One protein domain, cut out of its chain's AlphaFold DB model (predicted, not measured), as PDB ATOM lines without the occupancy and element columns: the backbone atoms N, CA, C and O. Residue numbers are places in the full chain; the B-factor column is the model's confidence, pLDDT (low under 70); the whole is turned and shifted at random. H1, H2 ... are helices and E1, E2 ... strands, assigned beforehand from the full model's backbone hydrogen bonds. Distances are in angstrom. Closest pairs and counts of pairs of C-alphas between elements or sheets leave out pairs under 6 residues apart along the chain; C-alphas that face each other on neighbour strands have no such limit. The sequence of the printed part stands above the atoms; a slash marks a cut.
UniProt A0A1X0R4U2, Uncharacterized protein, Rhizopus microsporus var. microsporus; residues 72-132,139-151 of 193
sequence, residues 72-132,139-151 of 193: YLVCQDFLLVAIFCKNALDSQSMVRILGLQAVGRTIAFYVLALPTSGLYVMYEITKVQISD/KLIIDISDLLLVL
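This is residues 72 to 132 and 139 to 151 of the 193 residues of an uncharacterized protein of Rhizopus microsporus var. microsporus (UniProt A0A1X0R4U2). A narrow, strongly twisted ribbon of three antiparallel strands runs between two helices: H1 packs on it slantwise, mainly at E1 and E2, and H2, on the other side of the ribbon, lies along E3. The long strands E2 and E3, 30.9 A and 30.3 A from first to last C-alpha, run along much of the longest span of the flat outline, which measures 41 by 32 by 17 A. The printed part has 74 residues, with two named helices and three named strands in the order H1, E1, E2, E3, H2; the sheet's order is E1, E2, E3, and the class is mixed, helices and strands. The whole is only just compact, close to loose, with a radius of gyration of the C-alphas of 13.1 A.

Begin with H1, residues 72 to 91, which is on the sheet of E1, residues 96 to 103, E2, residues 106 to 116, and E3, residues 119 to 129. Its height over the sheet is 7.2 A, and it lies over E1 and E2; E3, with 2 of its C-alphas, is only just missed. On the local plane its line and that of E2 stand at 45 degrees, slantwise to the strands. Look at Cys 85 and Gly 99, the closest C-alphas of H1 and E1, 6.0 A apart. The strands form a meander, each the antiparallel neighbour of the one before, and both strand pairs are hairpins. Between E1 and E2, at 154 degrees, check N 99 and O 110, 2.7 A apart and within hydrogen-bond range. Between E2 and E3, at 161 degrees, N 111 and O 123 are within hydrogen-bond range at 2.8 A. E1 and E3 are the edge strands. H2, residues 139 to 151, is on the sheet over E3 at a height of 9.3 A and runs along the strands, at 2 degrees to E3 on the local plane. The closest C-alphas of H2 and E3 are those of Leu 140 and Val 128, 6.7 A apart. H1 and H2 are apart. In H1 and H2 every O i to N i+4 pair is within hydrogen-bond range.

Find C-alpha 72 at (119.812, 158.892, 135.731); from there H1 runs 28.4 A to Ser 91. E1 goes from Arg 96 to Val 103, 23.1 A. E2 starts at C-alpha 106, (125.373, 174.249, 138.455), and covers 30.9 A to Thr 116; E3 covers 30.3 A from Leu 119 to Gln 129. H2, 18.2 A long, ends at C-alpha 151, (121.527, 184.699, 121.260).

The two C-alphas farthest apart, those of Ser 117 and Asp 132, are 43.0 A apart. Residues 133 to 138 are not printed, and C-alphas 132 and 139 are 13.4 A apart across this cut, on the link from E3 to H2. The links H1 to E1, E1 to E2 and E2 to E3 are tight. The mean pLDDT of the printed part is 75.2; under 70 lie residues 72 to 73, 94, 116, 130 to 132 and 139 to 151.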
ATOM      1  N   TYR A  72     121.255 158.953 135.997       64.81
ATOM      2  CA  TYR A  72     119.812 158.892 135.731       64.81
ATOM      3  C   TYR A  72     119.042 160.166 136.123       64.81
ATOM      4  O   TYR A  72     118.280 160.679 135.312       64.81
ATOM      5  N   LEU A  73     119.278 160.709 137.324       67.62
ATOM      6  CA  LEU A  73     118.564 161.900 137.812       67.62
ATOM      7  C   LEU A  73     118.865 163.146 136.967       67.62
ATOM      8  O   LEU A  73     117.958 163.879 136.598       67.62
ATOM      9  N   VAL A  74     120.126 163.339 136.570       70.12
ATOM     10  CA  VAL A  74     120.530 164.481 135.733       70.12
ATOM     11  C   VAL A  74     119.950 164.364 134.322       70.12
ATOM     12  O   VAL A  74     119.512 165.362 133.749       70.12
ATOM     13  N   CYS A  75     119.917 163.151 133.763       73.19
ATOM     14  CA  CYS A  75     119.278 162.893 132.473       73.19
ATOM     15  C   CYS A  75     117.754 163.081 132.538       73.19
ATOM     16  O   CYS A  75     117.164 163.587 131.587       73.19
ATOM     17  N   GLN A  76     117.127 162.698 133.652       76.25
ATOM     18  CA  GLN A  76     115.699 162.894 133.888       76.25
ATOM     19  C   GLN A  76     115.346 164.383 133.961       76.25
ATOM     20  O   GLN A  76     114.437 164.822 133.257       76.25
ATOM     21  N   ASP A  77     116.087 165.161 134.747       77.69
ATOM     22  CA  ASP A  77     115.886 166.608 134.855       77.69
ATOM     23  C   ASP A  77     116.055 167.289 133.490       77.69
ATOM     24  O   ASP A  77     115.239 168.123 133.103       77.69
ATOM     25  N   PHE A  78     117.065 166.884 132.713       83.81
ATOM     26  CA  PHE A  78     117.267 167.399 131.359       83.81
ATOM     27  C   PHE A  78     116.080 167.084 130.440       83.81
ATOM     28  O   PHE A  78     115.597 167.965 129.728       83.81
ATOM     29  N   LEU A  79     115.576 165.845 130.473       82.81
ATOM     30  CA  LEU A  79     114.431 165.432 129.663       82.81
ATOM     31  C   LEU A  79     113.176 166.242 130.017       82.81
ATOM     32  O   LEU A  79     112.465 166.687 129.117       82.81
ATOM     33  N   LEU A  80     112.930 166.484 131.309       83.12
ATOM     34  CA  LEU A  80     111.818 167.316 131.770       83.12
ATOM     35  C   LEU A  80     111.929 168.754 131.252       83.12
ATOM     36  O   LEU A  80     110.945 169.286 130.736       83.12
ATOM     37  N   VAL A  81     113.120 169.359 131.320       81.81
ATOM     38  CA  VAL A  81     113.359 170.697 130.754       81.81
ATOM     39  C   VAL A  81     113.105 170.690 129.245       81.81
ATOM     40  O   VAL A  81     112.409 171.571 128.745       81.81
ATOM     41  N   ALA A  82     113.582 169.675 128.518       84.19
ATOM     42  CA  ALA A  82     113.373 169.557 127.074       84.19
ATOM     43  C   ALA A  82     111.886 169.479 126.696       84.19
ATOM     44  O   ALA A  82     111.437 170.174 125.783       84.19
ATOM     45  N   ILE A  83     111.108 168.671 127.419       84.50
ATOM     46  CA  ILE A  83     109.662 168.535 127.206       84.50
ATOM     47  C   ILE A  83     108.937 169.839 127.530       84.50
ATOM     48  O   ILE A  83     108.073 170.266 126.763       84.50
ATOM     49  N   PHE A  84     109.283 170.481 128.647       84.19
ATOM     50  CA  PHE A  84     108.673 171.746 129.043       84.19
ATOM     51  C   PHE A  84     108.917 172.823 127.982       84.19
ATOM     52  O   PHE A  84     107.974 173.457 127.511       84.19
ATOM     53  N   CYS A  85     110.166 172.951 127.529       84.31
ATOM     54  CA  CYS A  85     110.538 173.842 126.439       84.31
ATOM     55  C   CYS A  85     109.791 173.507 125.143       84.31
ATOM     56  O   CYS A  85     109.280 174.416 124.501       84.31
ATOM     57  N   LYS A  86     109.668 172.227 124.768       86.19
ATOM     58  CA  LYS A  86     108.930 171.807 123.565       86.19
ATOM     59  C   LYS A  86     107.471 172.242 123.639       86.19
ATOM     60  O   LYS A  86     106.971 172.880 122.721       86.19
ATOM     61  N   ASN A  87     106.806 171.934 124.748       83.69
ATOM     62  CA  ASN A  87     105.395 172.251 124.941       83.69
ATOM     63  C   ASN A  87     105.156 173.770 124.957       83.69
ATOM     64  O   ASN A  87     104.175 174.249 124.390       83.69
ATOM     65  N   ALA A  88     106.058 174.537 125.572       80.81
ATOM     66  CA  ALA A  88     106.012 175.996 125.547       80.81
ATOM     67  C   ALA A  88     106.260 176.562 124.135       80.81
ATOM     68  O   ALA A  88     105.544 177.465 123.713       80.81
ATOM     69  N   LEU A  89     107.212 175.997 123.384       83.75
ATOM     70  CA  LEU A  89     107.496 176.371 121.995       83.75
ATOM     71  C   LEU A  89     106.267 176.144 121.100       83.75
ATOM     72  O   LEU A  89     105.877 177.050 120.364       83.75
ATOM     73  N   ASP A  90     105.621 174.982 121.230       81.25
ATOM     74  CA  ASP A  90     104.424 174.616 120.465       81.25
ATOM     75  C   ASP A  90     103.220 175.497 120.829       81.25
ATOM     76  O   ASP A  90     102.589 176.084 119.953       81.25
ATOM     77  N   SER A  91     102.928 175.641 122.127       79.44
ATOM     78  CA  SER A  91     101.763 176.403 122.610       79.44
ATOM     79  C   SER A  91     101.846 177.900 122.322       79.44
ATOM     80  O   SER A  91     100.815 178.532 122.098       79.44
ATOM     81  N   GLN A  92     103.053 178.468 122.312       75.69
ATOM     82  CA  GLN A  92     103.265 179.893 122.051       75.69
ATOM     83  C   GLN A  92     103.622 180.186 120.586       75.69
ATOM     84  O   GLN A  92     103.854 181.342 120.242       75.69
ATOM     85  N   SER A  93     103.665 179.167 119.712       70.81
ATOM     86  CA  SER A  93     104.097 179.292 118.310       70.81
ATOM     87  C   SER A  93     105.443 180.024 118.160       70.81
ATOM     88  O   SER A  93     105.657 180.791 117.215       70.81
ATOM     89  N   MET A  94     106.356 179.793 119.102       69.69
ATOM     90  CA  MET A  94     107.689 180.389 119.093       69.69
ATOM     91  C   MET A  94     108.598 179.582 118.167       69.69
ATOM     92  O   MET A  94     108.504 178.362 118.099       69.69
ATOM     93  N   VAL A  95     109.528 180.231 117.466       71.94
ATOM     94  CA  VAL A  95     110.506 179.492 116.644       71.94
ATOM     95  C   VAL A  95     111.476 178.741 117.556       71.94
ATOM     96  O   VAL A  95     111.975 177.662 117.209       71.94
ATOM     97  N   ARG A  96     111.776 179.331 118.720       74.75
ATOM     98  CA  ARG A  96     112.788 178.840 119.639       74.75
ATOM     99  C   ARG A  96     112.567 179.345 121.079       74.75
ATOM    100  O   ARG A  96     111.905 180.360 121.269       74.75
ATOM    101  N   ILE A  97     113.100 178.645 122.084       80.62
ATOM    102  CA  ILE A  97     112.909 178.944 123.516       80.62
ATOM    103  C   ILE A  97     114.165 178.622 124.345       80.62
ATOM    104  O   ILE A  97     114.914 177.699 124.022       80.62
ATOM    105  N   LEU A  98     114.380 179.368 125.430       82.25
ATOM    106  CA  LEU A  98     115.445 179.126 126.404       82.25
ATOM    107  C   LEU A  98     114.950 178.181 127.513       82.25
ATOM    108  O   LEU A  98     113.913 178.420 128.128       82.25
ATOM    109  N   GLY A  99     115.703 177.117 127.769       80.44
ATOM    110  CA  GLY A  99     115.514 176.176 128.867       80.44
ATOM    111  C   GLY A  99     116.624 176.295 129.901       80.44
ATOM    112  O   GLY A  99     117.772 176.589 129.568       80.44
ATOM    113  N   LEU A 100     116.289 176.037 131.162       83.81
ATOM    114  CA  LEU A 100     117.222 176.115 132.279       83.81
ATOM    115  C   LEU A 100     117.136 174.842 133.113       83.81
ATOM    116  O   LEU A 100     116.046 174.410 133.481       83.81
ATOM    117  N   GLN A 101     118.290 174.262 133.431       86.12
ATOM    118  CA  GLN A 101     118.400 173.117 134.327       86.12
ATOM    119  C   GLN A 101     119.343 173.466 135.474       86.12
ATOM    120  O   GLN A 101     120.524 173.728 135.251       86.12
ATOM    121  N   ALA A 102     118.837 173.440 136.703       80.38
ATOM    122  CA  ALA A 102     119.651 173.614 137.898       80.38
ATOM    123  C   ALA A 102     119.919 172.247 138.542       80.38
ATOM    124  O   ALA A 102     118.990 171.569 138.969       80.38
ATOM    125  N   VAL A 103     121.191 171.848 138.621       80.50
ATOM    126  CA  VAL A 103     121.640 170.623 139.299       80.50
ATOM    127  C   VAL A 103     122.658 171.004 140.368       80.50
ATOM    128  O   VAL A 103     123.802 171.371 140.076       80.50
ATOM    129  N   GLY A 104     122.238 170.935 141.632       83.12
ATOM    130  CA  GLY A 104     123.037 171.418 142.756       83.12
ATOM    131  C   GLY A 104     123.376 172.902 142.592       83.12
ATOM    132  O   GLY A 104     122.486 173.741 142.534       83.12
ATOM    133  N   ARG A 105     124.672 173.220 142.495       76.56
ATOM    134  CA  ARG A 105     125.182 174.588 142.280       76.56
ATOM    135  C   ARG A 105     125.477 174.917 140.816       76.56
ATOM    136  O   ARG A 105     126.037 175.966 140.526       76.56
ATOM    137  N   THR A 106     125.141 174.028 139.886       78.00
ATOM    138  CA  THR A 106     125.373 174.249 138.455       78.00
ATOM    139  C   THR A 106     124.056 174.568 137.765       78.00
ATOM    140  O   THR A 106     123.108 173.795 137.870       78.00
ATOM    141  N   ILE A 107     124.006 175.679 137.039       80.62
ATOM    142  CA  ILE A 107     122.909 176.045 136.149       80.62
ATOM    143  C   ILE A 107     123.375 175.846 134.709       80.62
ATOM    144  O   ILE A 107     124.305 176.506 134.253       80.62
ATOM    145  N   ALA A 108     122.724 174.938 133.992       82.25
ATOM    146  CA  ALA A 108     122.900 174.741 132.563       82.25
ATOM    147  C   ALA A 108     121.811 175.496 131.793       82.25
ATOM    148  O   ALA A 108     120.622 175.376 132.105       82.25
ATOM    149  N   PHE A 109     122.227 176.250 130.783       79.69
ATOM    150  CA  PHE A 109     121.347 176.957 129.864       79.69
ATOM    151  C   PHE A 109     121.290 176.206 128.547       79.69
ATOM    152  O   PHE A 109     122.322 175.845 127.974       79.69
ATOM    153  N   TYR A 110     120.081 176.020 128.044       83.12
ATOM    154  CA  TYR A 110     119.827 175.335 126.795       83.12
ATOM    155  C   TYR A 110     118.937 176.177 125.904       83.12
ATOM    156  O   TYR A 110     118.065 176.892 126.379       83.12
ATOM    157  N   VAL A 111     119.096 176.035 124.603       82.31
ATOM    158  CA  VAL A 111     118.183 176.601 123.619       82.31
ATOM    159  C   VAL A 111     117.518 175.453 122.883       82.31
ATOM    160  O   VAL A 111     118.197 174.614 122.295       82.31
ATOM    161  N   LEU A 112     116.189 175.422 122.905       83.38
ATOM    162  CA  LEU A 112     115.392 174.519 122.091       83.38
ATOM    163  C   LEU A 112     114.891 175.275 120.861       83.38
ATOM    164  O   LEU A 112     114.268 176.326 120.982       83.38
ATOM    165  N   ALA A 113     115.155 174.738 119.678       81.69
ATOM    166  CA  ALA A 113     114.717 175.299 118.407       81.69
ATOM    167  C   ALA A 113     113.982 174.245 117.576       81.69
ATOM    168  O   ALA A 113     114.301 173.058 117.653       81.69
ATOM    169  N   LEU A 114     113.054 174.698 116.733       79.19
ATOM    170  CA  LEU A 114     112.375 173.876 115.730       79.19
ATOM    171  C   LEU A 114     112.888 174.242 114.321       79.19
ATOM    172  O   LEU A 114     112.214 174.964 113.586       79.19
ATOM    173  N   PRO A 115     114.096 173.799 113.914       70.31
ATOM    174  CA  PRO A 115     114.632 174.101 112.584       70.31
ATOM    175  C   PRO A 115     113.742 173.569 111.456       70.31
ATOM    176  O   PRO A 115     113.661 174.163 110.380       70.31
ATOM    177  N   THR A 116     113.073 172.431 111.658       69.81
ATOM    178  CA  THR A 116     112.144 171.844 110.684       69.81
ATOM    179  C   THR A 116     110.957 171.193 111.373       69.81
ATOM    180  O   THR A 116     111.083 170.756 112.511       69.81
ATOM    181  N   SER A 117     109.798 171.163 110.705       72.19
ATOM    182  CA  SER A 117     108.561 170.593 111.251       72.19
ATOM    183  C   SER A 117     108.821 169.189 111.795       72.19
ATOM    184  O   SER A 117     109.297 168.321 111.065       72.19
ATOM    185  N   GLY A 118     108.526 168.981 113.078       71.88
ATOM    186  CA  GLY A 118     108.719 167.706 113.771       71.88
ATOM    187  C   GLY A 118     110.143 167.424 114.261       71.88
ATOM    188  O   GLY A 118     110.347 166.400 114.907       71.88
ATOM    189  N   LEU A 119     111.119 168.301 114.001       74.06
ATOM    190  CA  LEU A 119     112.503 168.145 114.453       74.06
ATOM    191  C   LEU A 119     112.870 169.230 115.463       74.06
ATOM    192  O   LEU A 119     113.254 170.333 115.079       74.06
ATOM    193  N   TYR A 120     112.809 168.890 116.745       81.56
ATOM    194  CA  TYR A 120     113.277 169.756 117.823       81.56
ATOM    195  C   TYR A 120     114.745 169.477 118.108       81.56
ATOM    196  O   TYR A 120     115.148 168.319 118.232       81.56
ATOM    197  N   VAL A 121     115.537 170.535 118.247       79.25
ATOM    198  CA  VAL A 121     116.945 170.423 118.621       79.25
ATOM    199  C   VAL A 121     117.207 171.279 119.844       79.25
ATOM    200  O   VAL A 121     116.911 172.473 119.841       79.25
ATOM    201  N   MET A 122     117.751 170.650 120.885       84.50
ATOM    202  CA  MET A 122     118.147 171.306 122.123       84.50
ATOM    203  C   MET A 122     119.666 171.391 122.186       84.50
ATOM    204  O   MET A 122     120.347 170.367 122.190       84.50
ATOM    205  N   TYR A 123     120.190 172.608 122.226       80.31
ATOM    206  CA  TYR A 123     121.616 172.889 122.322       80.31
ATOM    207  C   TYR A 123     121.936 173.368 123.730       80.31
ATOM    208  O   TYR A 123     121.301 174.301 124.213       80.31
ATOM    209  N   GLU A 124     122.921 172.756 124.383       83.06
ATOM    210  CA  GLU A 124     123.528 173.341 125.579       83.06
ATOM    211  C   GLU A 124     124.349 174.552 125.158       83.06
ATOM    212  O   GLU A 124     125.243 174.433 124.323       83.06
ATOM    213  N   ILE A 125     124.018 175.714 125.707       75.38
ATOM    214  CA  ILE A 125     124.724 176.954 125.391       75.38
ATOM    215  C   ILE A 125     125.900 177.113 126.343       75.38
ATOM    216  O   ILE A 125     127.025 177.344 125.917       75.38
ATOM    217  N   THR A 126     125.635 176.989 127.644       72.06
ATOM    218  CA  THR A 126     126.665 177.105 128.671       72.06
ATOM    219  C   THR A 126     126.218 176.474 129.984       72.06
ATOM    220  O   THR A 126     125.027 176.263 130.231       72.06
ATOM    221  N   LYS A 127     127.196 176.219 130.849       80.31
ATOM    222  CA  LYS A 127     127.013 175.784 132.228       80.31
ATOM    223  C   LYS A 127     127.732 176.742 133.150       80.31
ATOM    224  O   LYS A 127     128.951 176.865 133.121       80.31
ATOM    225  N   VAL A 128     126.957 177.355 134.024       73.50
ATOM    226  CA  VAL A 128     127.445 178.240 135.066       73.50
ATOM    227  C   VAL A 128     127.477 177.474 136.372       73.50
ATOM    228  O   VAL A 128     126.481 176.876 136.769       73.50
ATOM    229  N   GLN A 129     128.592 177.541 137.086       76.38
ATOM    230  CA  GLN A 129     128.633 177.125 138.480       76.38
ATOM    231  C   GLN A 129     128.477 178.342 139.382       76.38
ATOM    232  O   GLN A 129     129.317 179.243 139.377       76.38
ATOM    233  N   ILE A 130     127.415 178.344 140.183       69.44
ATOM    234  CA  ILE A 130     127.242 179.272 141.293       69.44
ATOM    235  C   ILE A 130     128.312 178.911 142.321       69.44
ATOM    236  O   ILE A 130     128.186 177.954 143.084       69.44
ATOM    237  N   SER A 131     129.419 179.643 142.268       60.31
ATOM    238  CA  SER A 131     130.484 179.541 143.259       60.31
ATOM    239  C   SER A 131     130.095 180.324 144.506       60.31
ATOM    240  O   SER A 131     129.470 181.375 144.402       60.31
ATOM    241  N   ASP A 132     130.551 179.874 145.672       61.91
ATOM    242  CA  ASP A 132     130.282 180.535 146.957       61.91
ATOM    243  C   ASP A 132     131.026 181.891 147.115       61.91
ATOM    244  O   ASP A 132     130.927 182.533 148.157       61.91
ATOM    245  N   LYS A 139     133.728 185.990 135.677       64.88
ATOM    246  CA  LYS A 139     133.698 184.865 134.737       64.88
ATOM    247  C   LYS A 139     132.273 184.576 134.258       64.88
ATOM    248  O   LYS A 139     132.055 184.431 133.064       64.88
ATOM    249  N   LEU A 140     131.304 184.612 135.173       58.84
ATOM    250  CA  LEU A 140     129.884 184.511 134.842       58.84
ATOM    251  C   LEU A 140     129.416 185.638 133.904       58.84
ATOM    252  O   LEU A 140     128.676 185.382 132.963       58.84
ATOM    253  N   ILE A 141     129.854 186.879 134.131       61.28
ATOM    254  CA  ILE A 141     129.506 188.024 133.276       61.28
ATOM    255  C   ILE A 141     130.078 187.853 131.863       61.28
ATOM    256  O   ILE A 141     129.391 188.171 130.892       61.28
ATOM    257  N   ILE A 142     131.298 187.325 131.734       66.88
ATOM    258  CA  ILE A 142     131.910 187.016 130.432       66.88
ATOM    259  C   ILE A 142     131.124 185.901 129.730       66.88
ATOM    260  O   ILE A 142     130.685 186.096 128.600       66.88
ATOM    261  N   ASP A 143     130.837 184.799 130.430       64.31
ATOM    262  CA  ASP A 143     130.073 183.672 129.879       64.31
ATOM    263  C   ASP A 143     128.652 184.095 129.444       64.31
ATOM    264  O   ASP A 143     128.141 183.633 128.423       64.31
ATOM    265  N   ILE A 144     128.009 185.010 130.184       63.25
ATOM    266  CA  ILE A 144     126.705 185.597 129.824       63.25
ATOM    267  C   ILE A 144     126.828 186.535 128.618       63.25
ATOM    268  O   ILE A 144     125.928 186.571 127.785       63.25
ATOM    269  N   SER A 145     127.917 187.292 128.498       61.41
ATOM    270  CA  SER A 145     128.138 188.195 127.359       61.41
ATOM    271  C   SER A 145     128.310 187.416 126.053       61.41
ATOM    272  O   SER A 145     127.687 187.760 125.047       61.41
ATOM    273  N   ASP A 146     129.067 186.317 126.086       65.62
ATOM    274  CA  ASP A 146     129.213 185.407 124.945       65.62
ATOM    275  C   ASP A 146     127.880 184.730 124.600       65.62
ATOM    276  O   ASP A 146     127.500 184.629 123.429       65.62
ATOM    277  N   LEU A 147     127.108 184.348 125.623       60.91
ATOM    278  CA  LEU A 147     125.759 183.803 125.471       60.91
ATOM    279  C   LEU A 147     124.811 184.809 124.807       60.91
ATOM    280  O   LEU A 147     124.083 184.447 123.887       60.91
ATOM    281  N   LEU A 148     124.845 186.077 125.220       62.03
ATOM    282  CA  LEU A 148     124.052 187.150 124.616       62.03
ATOM    283  C   LEU A 148     124.454 187.411 123.163       62.03
ATOM    284  O   LEU A 148     123.591 187.714 122.345       62.03
ATOM    285  N   LEU A 149     125.730 187.250 122.814       63.72
ATOM    286  CA  LEU A 149     126.211 187.357 121.437       63.72
ATOM    287  C   LEU A 149     125.686 186.213 120.560       63.72
ATOM    288  O   LEU A 149     125.168 186.459 119.468       63.72
ATOM    289  N   VAL A 150     125.747 184.974 121.056       58.00
ATOM    290  CA  VAL A 150     125.173 183.799 120.378       58.00
ATOM    291  C   VAL A 150     123.653 183.941 120.234       58.00
ATOM    292  O   VAL A 150     123.117 183.678 119.157       58.00
ATOM    293  N   LEU A 151     122.966 184.419 121.277       59.88
ATOM    294  CA  LEU A 151     121.527 184.699 121.260       59.88
ATOM    295  C   LEU A 151     121.162 185.858 120.311       59.88
ATOM    296  O   LEU A 151     120.149 185.778 119.622       59.88
TER     297      LEU A 151